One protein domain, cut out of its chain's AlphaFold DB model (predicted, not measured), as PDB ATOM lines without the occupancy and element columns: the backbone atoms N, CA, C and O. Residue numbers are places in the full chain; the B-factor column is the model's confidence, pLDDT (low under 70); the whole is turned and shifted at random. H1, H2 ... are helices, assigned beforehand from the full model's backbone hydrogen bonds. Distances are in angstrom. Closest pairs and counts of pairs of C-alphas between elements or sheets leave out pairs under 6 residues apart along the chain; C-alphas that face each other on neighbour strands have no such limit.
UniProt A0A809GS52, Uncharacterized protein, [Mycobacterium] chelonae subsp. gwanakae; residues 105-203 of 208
ATOM      1  N   GLU A 105     145.782 185.387 192.558       91.12
ATOM      2  CA  GLU A 105     147.150 184.946 192.827       91.12
ATOM      3  C   GLU A 105     148.200 185.860 192.188       91.12
ATOM      4  O   GLU A 105     149.141 186.255 192.875       91.12
ATOM      5  N   HIS A 106     148.000 186.292 190.937       91.81
ATOM      6  CA  HIS A 106     148.866 187.288 190.298       91.81
ATOM      7  C   HIS A 106     148.937 188.585 191.100       91.81
ATOM      8  O   HIS A 106     150.019 189.130 191.316       91.81
ATOM      9  N   VAL A 107     147.788 189.067 191.569       91.25
ATOM     10  CA  VAL A 107     147.698 190.304 192.352       91.25
ATOM     11  C   VAL A 107     148.340 190.135 193.732       91.25
ATOM     12  O   VAL A 107     149.102 190.998 194.168       91.25
ATOM     13  N   GLY A 108     148.122 188.996 194.391       94.00
ATOM     14  CA  GLY A 108     148.760 188.658 195.662       94.00
ATOM     15  C   GLY A 108     150.277 188.519 195.560       94.00
ATOM     16  O   GLY A 108     151.015 188.998 196.421       94.00
ATOM     17  N   GLN A 109     150.767 187.878 194.500       95.00
ATOM     18  CA  GLN A 109     152.196 187.751 194.227       95.00
ATOM     19  C   GLN A 109     152.830 189.107 193.904       95.00
ATOM     20  O   GLN A 109     153.847 189.462 194.497       95.00
ATOM     21  N   ALA A 110     152.197 189.911 193.052       94.94
ATOM     22  CA  ALA A 110     152.670 191.251 192.730       94.94
ATOM     23  C   ALA A 110     152.758 192.155 193.968       94.94
ATOM     24  O   ALA A 110     153.761 192.840 194.161       94.94
ATOM     25  N   ALA A 111     151.750 192.122 194.842       94.94
ATOM     26  CA  ALA A 111     151.757 192.892 196.081       94.94
ATOM     27  C   ALA A 111     152.889 192.468 197.027       94.94
ATOM     28  O   ALA A 111     153.538 193.327 197.628       94.94
ATOM     29  N   ARG A 112     153.187 191.163 197.107       97.06
ATOM     30  CA  ARG A 112     154.341 190.649 197.861       97.06
ATOM     31  C   ARG A 112     155.661 191.175 197.306       97.06
ATOM     32  O   ARG A 112     156.500 191.639 198.071       97.06
ATOM     33  N   GLU A 113     155.833 191.151 195.989       96.19
ATOM     34  CA  GLU A 113     157.054 191.636 195.340       96.19
ATOM     35  C   GLU A 113     157.243 193.148 195.525       96.19
ATOM     36  O   GLU A 113     158.332 193.589 195.892       96.19
ATOM     37  N   VAL A 114     156.178 193.941 195.370       95.12
ATOM     38  CA  VAL A 114     156.213 195.395 195.609       95.12
ATOM     39  C   VAL A 114     156.550 195.710 197.070       95.12
ATOM     40  O   VAL A 114     157.364 196.597 197.335       95.12
ATOM     41  N   ALA A 115     155.964 194.983 198.026       92.94
ATOM     42  CA  ALA A 115     156.265 195.150 199.446       92.94
ATOM     43  C   ALA A 115     157.718 194.768 199.778       92.94
ATOM     44  O   ALA A 115     158.405 195.509 200.483       92.94
ATOM     45  N   ALA A 116     158.213 193.654 199.233       94.62
ATOM     46  CA  ALA A 116     159.583 193.195 199.445       94.62
ATOM     47  C   ALA A 116     160.619 194.187 198.888       94.62
ATOM     48  O   ALA A 116     161.576 194.530 199.580       94.62
ATOM     49  N   LEU A 117     160.397 194.724 197.681       94.19
ATOM     50  CA  LEU A 117     161.271 195.734 197.063       94.19
ATOM     51  C   LEU A 117     161.376 197.026 197.884       94.19
ATOM     52  O   LEU A 117     162.362 197.754 197.777       94.19
ATOM     53  N   ARG A 118     160.372 197.312 198.715       92.06
ATOM     54  CA  ARG A 118     160.327 198.487 199.592       92.06
ATOM     55  C   ARG A 118     160.803 198.197 201.019       92.06
ATOM     56  O   ARG A 118     160.606 199.027 201.900       92.06
ATOM     57  N   GLY A 119     161.444 197.050 201.243       90.06
ATOM     58  CA  GLY A 119     162.018 196.681 202.538       90.06
ATOM     59  C   GLY A 119     161.001 196.144 203.545       90.06
ATOM     60  O   GLY A 119     161.274 196.162 204.745       90.06
ATOM     61  N   GLY A 120     159.834 195.678 203.089       89.25
ATOM     62  CA  GLY A 120     158.866 195.005 203.953       89.25
ATOM     63  C   GLY A 120     159.456 193.739 204.579       89.25
ATOM     64  O   GLY A 120     160.127 192.952 203.910       89.25
ATOM     65  N   TRP A 121     159.194 193.517 205.868       92.06
ATOM     66  CA  TRP A 121     159.599 192.283 206.546       92.06
ATOM     67  C   TRP A 121     158.637 191.133 206.223       92.06
ATOM     68  O   TRP A 121     157.483 191.363 205.855       92.06
ATOM     69  N   SER A 122     159.080 189.890 206.419       93.38
ATOM     70  CA  SER A 122     158.402 188.678 205.934       93.38
ATOM     71  C   SER A 122     156.903 188.603 206.259       93.38
ATOM     72  O   SER A 122     156.094 188.404 205.355       93.38
ATOM     73  N   ALA A 123     156.507 188.824 207.517       92.88
ATOM     74  CA  ALA A 123     155.096 188.794 207.904       92.88
ATOM     75  C   ALA A 123     154.268 189.911 207.243       92.88
ATOM     76  O   ALA A 123     153.168 189.646 206.759       92.88
ATOM     77  N   SER A 124     154.804 191.136 207.152       93.06
ATOM     78  CA  SER A 124     154.117 192.240 206.462       93.06
ATOM     79  C   SER A 124     153.912 191.947 204.977       93.06
ATOM     80  O   SER A 124     152.819 192.166 204.462       93.06
ATOM     81  N   VAL A 125     154.920 191.377 204.310       96.50
ATOM     82  CA  VAL A 125     154.872 191.011 202.890       96.50
ATOM     83  C   VAL A 125     153.774 189.977 202.646       96.50
ATOM     84  O   VAL A 125     152.919 190.183 201.785       96.50
ATOM     85  N   LEU A 126     153.745 188.899 203.437       94.81
ATOM     86  CA  LEU A 126     152.721 187.854 203.332       94.81
ATOM     87  C   LEU A 126     151.309 188.406 203.557       94.81
ATOM     88  O   LEU A 126     150.397 188.112 202.783       94.81
ATOM     89  N   TYR A 127     151.137 189.241 204.582       94.75
ATOM     90  CA  TYR A 127     149.847 189.847 204.893       94.75
ATOM     91  C   TYR A 127     149.379 190.819 203.798       94.75
ATOM     92  O   TYR A 127     148.223 190.756 203.389       94.75
ATOM     93  N   ILE A 128     150.269 191.661 203.269       96.25
ATOM     94  CA  ILE A 128     149.979 192.574 202.151       96.25
ATOM     95  C   ILE A 128     149.525 191.797 200.908       96.25
ATOM     96  O   ILE A 128     148.542 192.177 200.271       96.25
ATOM     97  N   GLY A 129     150.191 190.682 200.594       95.88
ATOM     98  CA  GLY A 129     149.761 189.773 199.530       95.88
ATOM     99  C   GLY A 129     148.332 189.278 199.736       95.88
ATOM    100  O   GLY A 129     147.505 189.372 198.832       95.88
ATOM    101  N   ALA A 130     148.017 188.822 200.949       92.38
ATOM    102  CA  ALA A 130     146.679 188.356 201.296       92.38
ATOM    103  C   ALA A 130     145.618 189.465 201.216       92.38
ATOM    104  O   ALA A 130     144.504 189.201 200.767       92.38
ATOM    105  N   VAL A 131     145.948 190.699 201.613       91.00
ATOM    106  CA  VAL A 131     145.053 191.857 201.456       91.00
ATOM    107  C   VAL A 131     144.766 192.105 199.978       91.00
ATOM    108  O   VAL A 131     143.605 192.247 199.604       91.00
ATOM    109  N   ALA A 132     145.793 192.094 199.129       91.19
ATOM    110  CA  ALA A 132     145.632 192.310 197.696       91.19
ATOM    111  C   ALA A 132     144.816 191.184 197.022       91.19
ATOM    112  O   ALA A 132     143.937 191.467 196.206       91.19
ATOM    113  N   GLU A 133     145.033 189.917 197.407       91.56
ATOM    114  CA  GLU A 133     144.192 188.790 196.970       91.56
ATOM    115  C   GLU A 133     142.731 188.967 197.400       91.56
ATOM    116  O   GLU A 133     141.816 188.709 196.616       91.56
ATOM    117  N   ALA A 134     142.505 189.366 198.654       79.69
ATOM    118  CA  ALA A 134     141.171 189.535 199.219       79.69
ATOM    119  C   ALA A 134     140.412 190.664 198.522       79.69
ATOM    120  O   ALA A 134     139.258 190.469 198.138       79.69
ATOM    121  N   GLU A 135     141.086 191.794 198.295       83.31
ATOM    122  CA  GLU A 135     140.533 192.939 197.576       83.31
ATOM    123  C   GLU A 135     140.157 192.550 196.144       83.31
ATOM    124  O   GLU A 135     139.030 192.791 195.716       83.31
ATOM    125  N   HIS A 136     141.045 191.847 195.430       83.06
ATOM    126  CA  HIS A 136     140.755 191.350 194.084       83.06
ATOM    127  C   HIS A 136     139.544 190.403 194.056       83.06
ATOM    128  O   HIS A 136     138.727 190.450 193.140       83.06
ATOM    129  N   ARG A 137     139.416 189.517 195.051       77.75
ATOM    130  CA  ARG A 137     138.288 188.573 195.166       77.75
ATOM    131  C   ARG A 137     137.003 189.224 195.693       77.75
ATOM    132  O   ARG A 137     135.966 188.567 195.693       77.75
ATOM    133  N   GLY A 138     137.058 190.467 196.176       74.56
ATOM    134  CA  GLY A 138     135.934 191.134 196.832       74.56
ATOM    135  C   GLY A 138     135.513 190.485 198.157       74.56
ATOM    136  O   GLY A 138     134.351 190.602 198.549       74.56
ATOM    137  N   VAL A 139     136.429 189.795 198.843       78.38
ATOM    138  CA  VAL A 139     136.171 189.090 200.113       78.38
ATOM    139  C   VAL A 139     136.925 189.736 201.271       78.38
ATOM    140  O   VAL A 139     137.836 190.534 201.082       78.38
ATOM    141  N   ASN A 140     136.565 189.378 202.503       75.81
ATOM    142  CA  ASN A 140     137.318 189.815 203.672       75.81
ATOM    143  C   ASN A 140     138.662 189.066 203.753       75.81
ATOM    144  O   ASN A 140     138.694 187.840 203.629       75.81
ATOM    145  N   VAL A 141     139.761 189.777 204.030       78.75
ATOM    146  CA  VAL A 141     141.092 189.169 204.205       78.75
ATOM    147  C   VAL A 141     141.110 188.094 205.294       78.75
ATOM    148  O   VAL A 141     141.774 187.071 205.137       78.75
ATOM    149  N   ALA A 142     140.306 188.242 206.352       78.00
ATOM    150  CA  ALA A 142     140.166 187.230 207.397       78.00
ATOM    151  C   ALA A 142     139.724 185.868 206.835       78.00
ATOM    152  O   ALA A 142     140.195 184.834 207.301       78.00
ATOM    153  N   SER A 143     138.883 185.855 205.795       76.50
ATOM    154  CA  SER A 143     138.427 184.625 205.139       76.50
ATOM    155  C   SER A 143     139.550 183.899 204.393       76.50
ATOM    156  O   SER A 143     139.513 182.675 204.306       76.50
ATOM    157  N   LEU A 144     140.562 184.617 203.890       76.00
ATOM    158  CA  LEU A 144     141.755 184.000 203.293       76.00
ATOM    159  C   LEU A 144     142.728 183.486 204.358       76.00
ATOM    160  O   LEU A 144     143.354 182.446 204.166       76.00
ATOM    161  N   ILE A 145     142.838 184.195 205.482       75.56
ATOM    162  CA  ILE A 145     143.774 183.866 206.563       75.56
ATOM    163  C   ILE A 145     143.395 182.556 207.257       75.56
ATOM    164  O   ILE A 145     144.265 181.732 207.510       75.56
ATOM    165  N   VAL A 146     142.108 182.328 207.540       73.75
ATOM    166  CA  VAL A 146     141.650 181.149 208.307       73.75
ATOM    167  C   VAL A 146     142.073 179.816 207.667       73.75
ATOM    168  O   VAL A 146     142.311 178.848 208.383       73.75
ATOM    169  N   GLY A 147     142.214 179.763 206.339       74.62
ATOM    170  CA  GLY A 147     142.637 178.560 205.613       74.62
ATOM    171  C   GLY A 147     144.147 178.430 205.376       74.62
ATOM    172  O   GLY A 147     144.561 177.476 204.722       74.62
ATOM    173  N   ARG A 148     144.969 179.380 205.844       79.44
ATOM    174  CA  ARG A 148     146.395 179.503 205.494       79.44
ATOM    175  C   ARG A 148     147.253 179.740 206.756       79.44
ATOM    176  O   ARG A 148     147.332 180.874 207.236       79.44
ATOM    177  N   PRO A 149     147.866 178.686 207.339       85.56
ATOM    178  CA  PRO A 149     148.586 178.767 208.621       85.56
ATOM    179  C   PRO A 149     149.752 179.767 208.651       85.56
ATOM    180  O   PRO A 149     150.035 180.380 209.682       85.56
ATOM    181  N   ASP A 150     150.412 179.957 207.515       88.56
ATOM    182  CA  ASP A 150     151.443 180.968 207.298       88.56
ATOM    183  C   ASP A 150     150.885 182.389 207.467       88.56
ATOM    184  O   ASP A 150     151.484 183.209 208.161       88.56
ATOM    185  N   LEU A 151     149.694 182.668 206.929       87.12
ATOM    186  CA  LEU A 151     149.034 183.965 207.084       87.12
ATOM    187  C   LEU A 151     148.496 184.194 208.500       87.12
ATOM    188  O   LEU A 151     148.490 185.331 208.977       87.12
ATOM    189  N   VAL A 152     148.056 183.133 209.186       87.75
ATOM    190  CA  VAL A 152     147.683 183.204 210.610       87.75
ATOM    191  C   VAL A 152     148.894 183.628 211.439       87.75
ATOM    192  O   VAL A 152     148.790 184.550 212.250       87.75
ATOM    193  N   THR A 153     150.041 182.996 211.190       91.50
ATOM    194  CA  THR A 153     151.308 183.305 211.863       91.50
ATOM    195  C   THR A 153     151.758 184.731 211.550       91.50
ATOM    196  O   THR A 153     152.001 185.511 212.468       91.50
ATOM    197  N   ALA A 154     151.752 185.126 210.273       90.69
ATOM    198  CA  ALA A 154     152.093 186.482 209.852       90.69
ATOM    199  C   ALA A 154     151.202 187.542 210.521       90.69
ATOM    200  O   ALA A 154     151.695 188.556 211.015       90.69
ATOM    201  N   ARG A 155     149.886 187.299 210.599       90.19
ATOM    202  CA  ARG A 155     148.953 188.199 211.287       90.19
ATOM    203  C   ARG A 155     149.266 188.308 212.780       90.19
ATOM    204  O   ARG A 155     149.238 189.412 213.315       90.19
ATOM    205  N   ALA A 156     149.552 187.193 213.449       92.06
ATOM    206  CA  ALA A 156     149.906 187.197 214.867       92.06
ATOM    207  C   ALA A 156     151.203 187.983 215.130       92.06
ATOM    208  O   ALA A 156     151.255 188.782 216.062       92.06
ATOM    209  N   GLU A 157     152.217 187.822 214.275       94.25
ATOM    210  CA  GLU A 157     153.471 188.577 214.362       94.25
ATOM    211  C   GLU A 157     153.270 190.081 214.155       94.25
ATOM    212  O   GLU A 157     153.850 190.880 214.888       94.25
ATOM    213  N   ILE A 158     152.420 190.485 213.205       93.38
ATOM    214  CA  ILE A 158     152.085 191.902 212.988       93.38
ATOM    215  C   ILE A 158     151.381 192.484 214.218       93.38
ATOM    216  O   ILE A 158     151.725 193.581 214.650       93.38
ATOM    217  N   ILE A 159     150.435 191.752 214.812       93.31
ATOM    218  CA  ILE A 159     149.736 192.190 216.029       93.31
ATOM    219  C   ILE A 159     150.728 192.366 217.187       93.31
ATOM    220  O   ILE A 159     150.723 193.407 217.839       93.31
ATOM    221  N   ALA A 160     151.628 191.403 217.400       92.75
ATOM    222  CA  ALA A 160     152.656 191.495 218.436       92.75
ATOM    223  C   ALA A 160     153.677 192.623 218.169       92.75
ATOM    224  O   ALA A 160     154.187 193.247 219.100       92.75
ATOM    225  N   GLY A 161     153.991 192.897 216.899       89.06
ATOM    226  CA  GLY A 161     154.845 194.014 216.492       89.06
ATOM    227  C   GLY A 161     154.183 195.377 216.702       89.06
ATOM    228  O   GLY A 161     154.850 196.326 217.114       89.06
ATOM    229  N   ALA A 162     152.871 195.480 216.480       89.75
ATOM    230  CA  ALA A 162     152.113 196.716 216.669       89.75
ATOM    231  C   ALA A 162     152.147 197.215 218.122       89.75
ATOM    232  O   ALA A 162     152.263 198.416 218.357       89.75
ATOM    233  N   GLU A 163     152.166 196.307 219.104       85.81
ATOM    234  CA  GLU A 163     152.357 196.651 220.525       85.81
ATOM    235  C   GLU A 163     153.704 197.348 220.800       85.81
ATOM    236  O   GLU A 163     153.864 198.039 221.803       85.81
ATOM    237  N   ARG A 164     154.674 197.201 219.888       86.50
ATOM    238  CA  ARG A 164     156.008 197.820 219.937       86.50
ATOM    239  C   ARG A 164     156.123 199.054 219.034       86.50
ATOM    240  O   ARG A 164     157.232 199.531 218.798       86.50
ATOM    241  N   GLY A 165     155.000 199.559 218.519       85.31
ATOM    242  CA  GLY A 165     154.943 200.738 217.653       85.31
ATOM    243  C   GLY A 165     155.232 200.464 216.175       85.31
ATOM    244  O   GLY A 165     155.545 201.399 215.441       85.31
ATOM    245  N   TRP A 166     155.174 199.206 215.725       90.31
ATOM    246  CA  TRP A 166     155.253 198.878 214.295       90.31
ATOM    247  C   TRP A 166     153.891 199.043 213.608       90.31
ATOM    248  O   TRP A 166     152.866 199.212 214.266       90.31
ATOM    249  N   ALA A 167     153.882 198.980 212.273       90.31
ATOM    250  CA  ALA A 167     152.660 199.089 211.479       90.31
ATOM    251  C   ALA A 167     151.639 197.997 211.842       90.31
ATOM    252  O   ALA A 167     151.982 196.818 211.968       90.31
ATOM    253  N   THR A 168     150.375 198.391 211.973       92.44
ATOM    254  CA  THR A 168     149.250 197.490 212.228       92.44
ATOM    255  C   THR A 168     148.768 196.815 210.943       92.44
ATOM    256  O   THR A 168     149.074 197.229 209.826       92.44
ATOM    257  N   CYS A 169     147.918 195.794 211.082       86.88
ATOM    258  CA  CYS A 169     147.204 195.205 209.948       86.88
ATOM    259  C   CYS A 169     146.371 196.225 209.149       86.88
ATOM    260  O   CYS A 169     146.186 196.027 207.951       86.88
ATOM    261  N   ALA A 170     145.855 197.277 209.796       85.38
ATOM    262  CA  ALA A 170     145.114 198.339 209.119       85.38
ATOM    263  C   ALA A 170     146.065 199.230 208.311       85.38
ATOM    264  O   ALA A 170     145.837 199.416 207.124       85.38
ATOM    265  N   ASP A 171     147.186 199.655 208.903       87.94
ATOM    266  CA  ASP A 171     148.185 200.488 208.218       87.94
ATOM    267  C   ASP A 171     148.740 199.801 206.962       87.94
ATOM    268  O   ASP A 171     148.901 200.427 205.917       87.94
ATOM    269  N   LEU A 172     149.007 198.493 207.047       87.75
ATOM    270  CA  LEU A 172     149.494 197.700 205.915       87.75
ATOM    271  C   LEU A 172     148.433 197.538 204.816       87.75
ATOM    272  O   LEU A 172     148.773 197.545 203.630       87.75
ATOM    273  N   ALA A 173     147.160 197.393 205.200       85.06
ATOM    274  CA  ALA A 173     146.055 197.311 204.252       85.06
ATOM    275  C   ALA A 173     145.815 198.659 203.559       85.06
ATOM    276  O   ALA A 173     145.730 198.711 202.334       85.06
ATOM    277  N   ASP A 174     145.800 199.750 204.318       83.44
ATOM    278  CA  ASP A 174     145.660 201.097 203.775       83.44
ATOM    279  C   ASP A 174     146.816 201.421 202.834       83.44
ATOM    280  O   ASP A 174     146.594 201.934 201.740       83.44
ATOM    281  N   TRP A 175     148.046 201.064 203.216       91.19
ATOM    282  CA  TRP A 175     149.239 201.279 202.407       91.19
ATOM    283  C   TRP A 175     149.160 200.604 201.032       91.19
ATOM    284  O   TRP A 175     149.391 201.271 200.021       91.19
ATOM    285  N   VAL A 176     148.816 199.309 200.962       88.12
ATOM    286  CA  VAL A 176     148.767 198.592 199.671       88.12
ATOM    287  C   VAL A 176     147.636 199.101 198.775       88.12
ATOM    288  O   VAL A 176     147.769 199.095 197.551       88.12
ATOM    289  N   LEU A 177     146.551 199.599 199.373       83.88
ATOM    290  CA  LEU A 177     145.396 200.143 198.660       83.88
ATOM    291  C   LEU A 177     145.552 201.625 198.279       83.88
ATOM    292  O   LEU A 177     144.685 202.174 197.593       83.88
ATOM    293  N   GLN A 178     146.653 202.285 198.656       80.25
ATOM    294  CA  GLN A 178     146.945 203.633 198.169       80.25
ATOM    295  C   GLN A 178     147.044 203.619 196.637       80.25
ATOM    296  O   GLN A 178     147.766 202.780 196.095       80.25
ATOM    297  N   PRO A 179     146.421 204.573 195.917       77.25
ATOM    298  CA  PRO A 179     146.330 204.521 194.456       77.25
ATOM    299  C   PRO A 179     147.667 204.314 193.736       77.25
ATOM    300  O   PRO A 179     147.733 203.552 192.776       77.25
ATOM    301  N   GLY A 180     148.738 204.956 194.216       77.81
ATOM    302  CA  GLY A 180     150.070 204.831 193.616       77.81
ATOM    303  C   GLY A 180     150.768 203.499 193.900       77.81
ATOM    304  O   GLY A 180     151.581 203.062 193.090       77.81
ATOM    305  N   ILE A 181     150.475 202.847 195.029       82.62
ATOM    306  CA  ILE A 181     150.987 201.503 195.325       82.62
ATOM    307  C   ILE A 181     150.164 200.476 194.560       82.62
ATOM    308  O   ILE A 181     150.728 199.625 193.878       82.62
ATOM    309  N   TRP A 182     148.840 200.614 194.590       85.06
ATOM    310  CA  TRP A 182     147.938 199.725 193.880       85.06
ATOM    311  C   TRP A 182     148.215 199.710 192.374       85.06
ATOM    312  O   TRP A 182     148.279 198.637 191.782       85.06
ATOM    313  N   SER A 183     148.486 200.863 191.751       81.12
ATOM    314  CA  SER A 183     148.864 200.906 190.333       81.12
ATOM    315  C   SER A 183     150.134 200.098 190.033       81.12
ATOM    316  O   SER A 183     150.156 199.364 189.050       81.12
ATOM    317  N   GLN A 184     151.150 200.163 190.904       84.69
ATOM    318  CA  GLN A 184     152.377 199.358 190.780       84.69
ATOM    319  C   GLN A 184     152.085 197.860 190.937       84.69
ATOM    320  O   GLN A 184     152.641 197.039 190.210       84.69
ATOM    321  N   VAL A 185     151.195 197.493 191.866       87.25
ATOM    322  CA  VAL A 185     150.756 196.101 192.049       87.25
ATOM    323  C   VAL A 185     150.071 195.583 190.787       87.25
ATOM    324  O   VAL A 185     150.388 194.483 190.340       87.25
ATOM    325  N   ILE A 186     149.177 196.362 190.176       86.38
ATOM    326  CA  ILE A 186     148.476 195.945 188.954       86.38
ATOM    327  C   ILE A 186     149.429 195.825 187.762       86.38
ATOM    328  O   ILE A 186     149.392 194.809 187.070       86.38
ATOM    329  N   GLU A 187     150.322 196.793 187.554       84.56
ATOM    330  CA  GLU A 187     151.345 196.737 186.496       84.56
ATOM    331  C   GLU A 187     152.240 195.496 186.648       84.56
ATOM    332  O   GLU A 187     152.518 194.758 185.693       84.56
ATOM    333  N   ARG A 188     152.641 195.195 187.888       87.50
ATOM    334  CA  ARG A 188     153.437 194.007 188.168       87.50
ATOM    335  C   ARG A 188     152.638 192.718 187.969       87.50
ATOM    336  O   ARG A 188     153.166 191.777 187.382       87.50
ATOM    337  N   ALA A 189     151.375 192.678 188.383       87.31
ATOM    338  CA  ALA A 189     150.497 191.529 188.175       87.31
ATOM    339  C   ALA A 189     150.287 191.231 186.681       87.31
ATOM    340  O   ALA A 189     150.301 190.067 186.285       87.31
ATOM    341  N   GLN A 190     150.169 192.264 185.838       84.62
ATOM    342  CA  GLN A 190     150.127 192.108 184.378       84.62
ATOM    343  C   GLN A 190     151.406 191.481 183.834       84.62
ATOM    344  O   GLN A 190     151.332 190.586 182.993       84.62
ATOM    345  N   THR A 191     152.564 191.909 184.343       82.56
ATOM    346  CA  THR A 191     153.856 191.333 183.953       82.56
ATOM    347  C   THR A 191     153.921 189.851 184.318       82.56
ATOM    348  O   THR A 191     154.291 189.036 183.479       82.56
ATOM    349  N   LEU A 192     153.514 189.480 185.539       83.94
ATOM    350  CA  LEU A 192     153.479 188.080 185.978       83.94
ATOM    351  C   LEU A 192     152.561 187.233 185.084       83.94
ATOM    352  O   LEU A 192     152.994 186.211 184.559       83.94
ATOM    353  N   ALA A 193     151.346 187.717 184.814       82.75
ATOM    354  CA  ALA A 193     150.388 187.029 183.950       82.75
ATOM    355  C   ALA A 193     150.849 186.926 182.485       82.75
ATOM    356  O   ALA A 193     150.411 186.042 181.749       82.75
ATOM    357  N   GLN A 194     151.678 187.859 182.010       80.44
ATOM    358  CA  GLN A 194     152.275 187.791 180.676       80.44
ATOM    359  C   GLN A 194     153.422 186.779 180.630       80.44
ATOM    360  O   GLN A 194     153.509 186.015 179.672       80.44
ATOM    361  N   VAL A 195     154.277 186.754 181.655       77.69
ATOM    362  CA  VAL A 195     155.376 185.785 181.770       77.69
ATOM    363  C   VAL A 195     154.836 184.360 181.850       77.69
ATOM    364  O   VAL A 195     155.338 183.497 181.137       77.69
ATOM    365  N   GLU A 196     153.792 184.121 182.647       78.25
ATOM    366  CA  GLU A 196     153.145 182.807 182.733       78.25
ATOM    367  C   GLU A 196     152.610 182.362 181.366       78.25
ATOM    368  O   GLU A 196     152.937 181.271 180.908       78.25
ATOM    369  N   ARG A 197     151.878 183.236 180.659       70.50
ATOM    370  CA  ARG A 197     151.379 182.946 179.304       70.50
ATOM    371  C   ARG A 197     152.497 182.584 178.325       70.50
ATOM    372  O   ARG A 197     152.380 181.591 177.620       70.50
ATOM    373  N   VAL A 198     153.596 183.339 178.317       70.31
ATOM    374  CA  VAL A 198     154.760 183.037 177.463       70.31
ATOM    375  C   VAL A 198     155.422 181.711 177.856       70.31
ATOM    376  O   VAL A 198     155.861 180.972 176.979       70.31
ATOM    377  N   GLY A 199     155.491 181.390 179.150       59.81
ATOM    378  CA  GLY A 199     156.007 180.107 179.634       59.81
ATOM    379  C   GLY A 199     155.162 178.918 179.168       59.81
ATOM    380  O   GLY A 199     155.715 177.923 178.700       59.81
ATOM    381  N   VAL A 200     153.835 179.059 179.222       64.19
ATOM    382  CA  VAL A 200     152.872 178.056 178.743       64.19
ATOM    383  C   VAL A 200     152.959 177.888 177.220       64.19
ATOM    384  O   VAL A 200     153.122 176.767 176.739       64.19
ATOM    385  N   ASP A 201     152.944 178.982 176.454       58.00
ATOM    386  CA  ASP A 201     153.021 178.948 174.982       58.00
ATOM    387  C   ASP A 201     154.392 178.464 174.466       58.00
ATOM    388  O   ASP A 201     154.503 177.914 173.368       58.00
ATOM    389  N   GLY A 202     155.450 178.650 175.260       54.81
ATOM    390  CA  GLY A 202     156.813 178.205 174.969       54.81
ATOM    391  C   GLY A 202     157.104 176.738 175.311       54.81
ATOM    392  O   GLY A 202     158.239 176.301 175.118       54.81
ATOM    393  N   GLY A 203     156.126 175.980 175.825       44.19
ATOM    394  CA  GLY A 203     156.296 174.566 176.185       44.19
ATOM    395  C   GLY A 203     157.143 174.324 177.439       44.19
ATOM    396  O   GLY A 203     157.631 173.213 177.646       44.19
TER     397      GLY A 203
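AT A GLANCE: This is residues 105 to 203 of the 208 residues of an uncharacterized protein of [Mycobacterium] chelonae subsp. gwanakae (UniProt A0A809GS52). What does one see first? A helical hairpin, H1 and H2 side by side, makes the core; the long H6 crosses H1 on one side, H4 crosses H2 on the other, and H5 and the short H3 also pack on H2. H6 runs out beyond the rest, so that residues 197 to 203 stick out. What are the make-up and size? The printed part has 99 residues with six named helices, H1 to H6 in chain order, and no named strand: the class is all helix. By its radius of gyration of the C-alphas, 14.0 A, it is compact, with an elongated outline spanning 49 by 29 by 23 A.

HOW THE PARTS SIT: What does the first hairpin look like? H1, residues 105 to 117, and H2, residues 122 to 137, touch and run opposite ways at a shallow tilt of 34 degrees, only just short of steep. Their closest C-alphas, of Gly 108 and Gly 129, are 4.1 A apart. What else touches the second of these helices? H2 is the hub, touching four helices. With its residues 130 to 135 alone it touches H3, residues 141 to 145, closest at the C-alphas of Ala 134 and Val 141, 5.0 A. It touches H4, residues 149 to 162, at a steep tilt of 65 degrees, closest at the C-alphas of Ala 123 and Ala 154, 4.3 A, and H5, residues 169 to 177, at a steep tilt of 59 degrees, closest at the C-alphas of Val 131 and Ala 173, 6.2 A. Where is the last helix? H6, residues 179 to 201, touches H1 with residues 184 to 193 alone, at a steep tilt of 59 degrees, opposite ways; the C-alphas of His 106 and Ala 189 are closest, 5.0 A. H2 and H6 are apart. How do the backbones run? Every O i to N i+4 pair is within hydrogen-bond range in H1, H2, H3, H4 and H5, and 18 of 19 are in H6.

IN THESE COORDINATES: Where does the first helix begin? C-alpha 105 of H1 is at (147.150, 184.946, 192.827). How long are the longer helices? From first to last C-alpha, H1 measures 18.3 A, H2 22.8 A, H4 20.0 A and H6 32.8 A. Where does the last one end? C-alpha 201 is at (153.021, 178.948, 174.982).

THE WHOLE: How far does it reach? The two C-alphas farthest apart, of Glu 163 and Gly 203, are 49.7 A apart. Are there cuts or long links? The printed part has no cut; the link H4 to H5 is short, and the other four are tight. Where is confidence low? Residues 199 to 203 are under 70, against a mean pLDDT of 85.3 for the printed part.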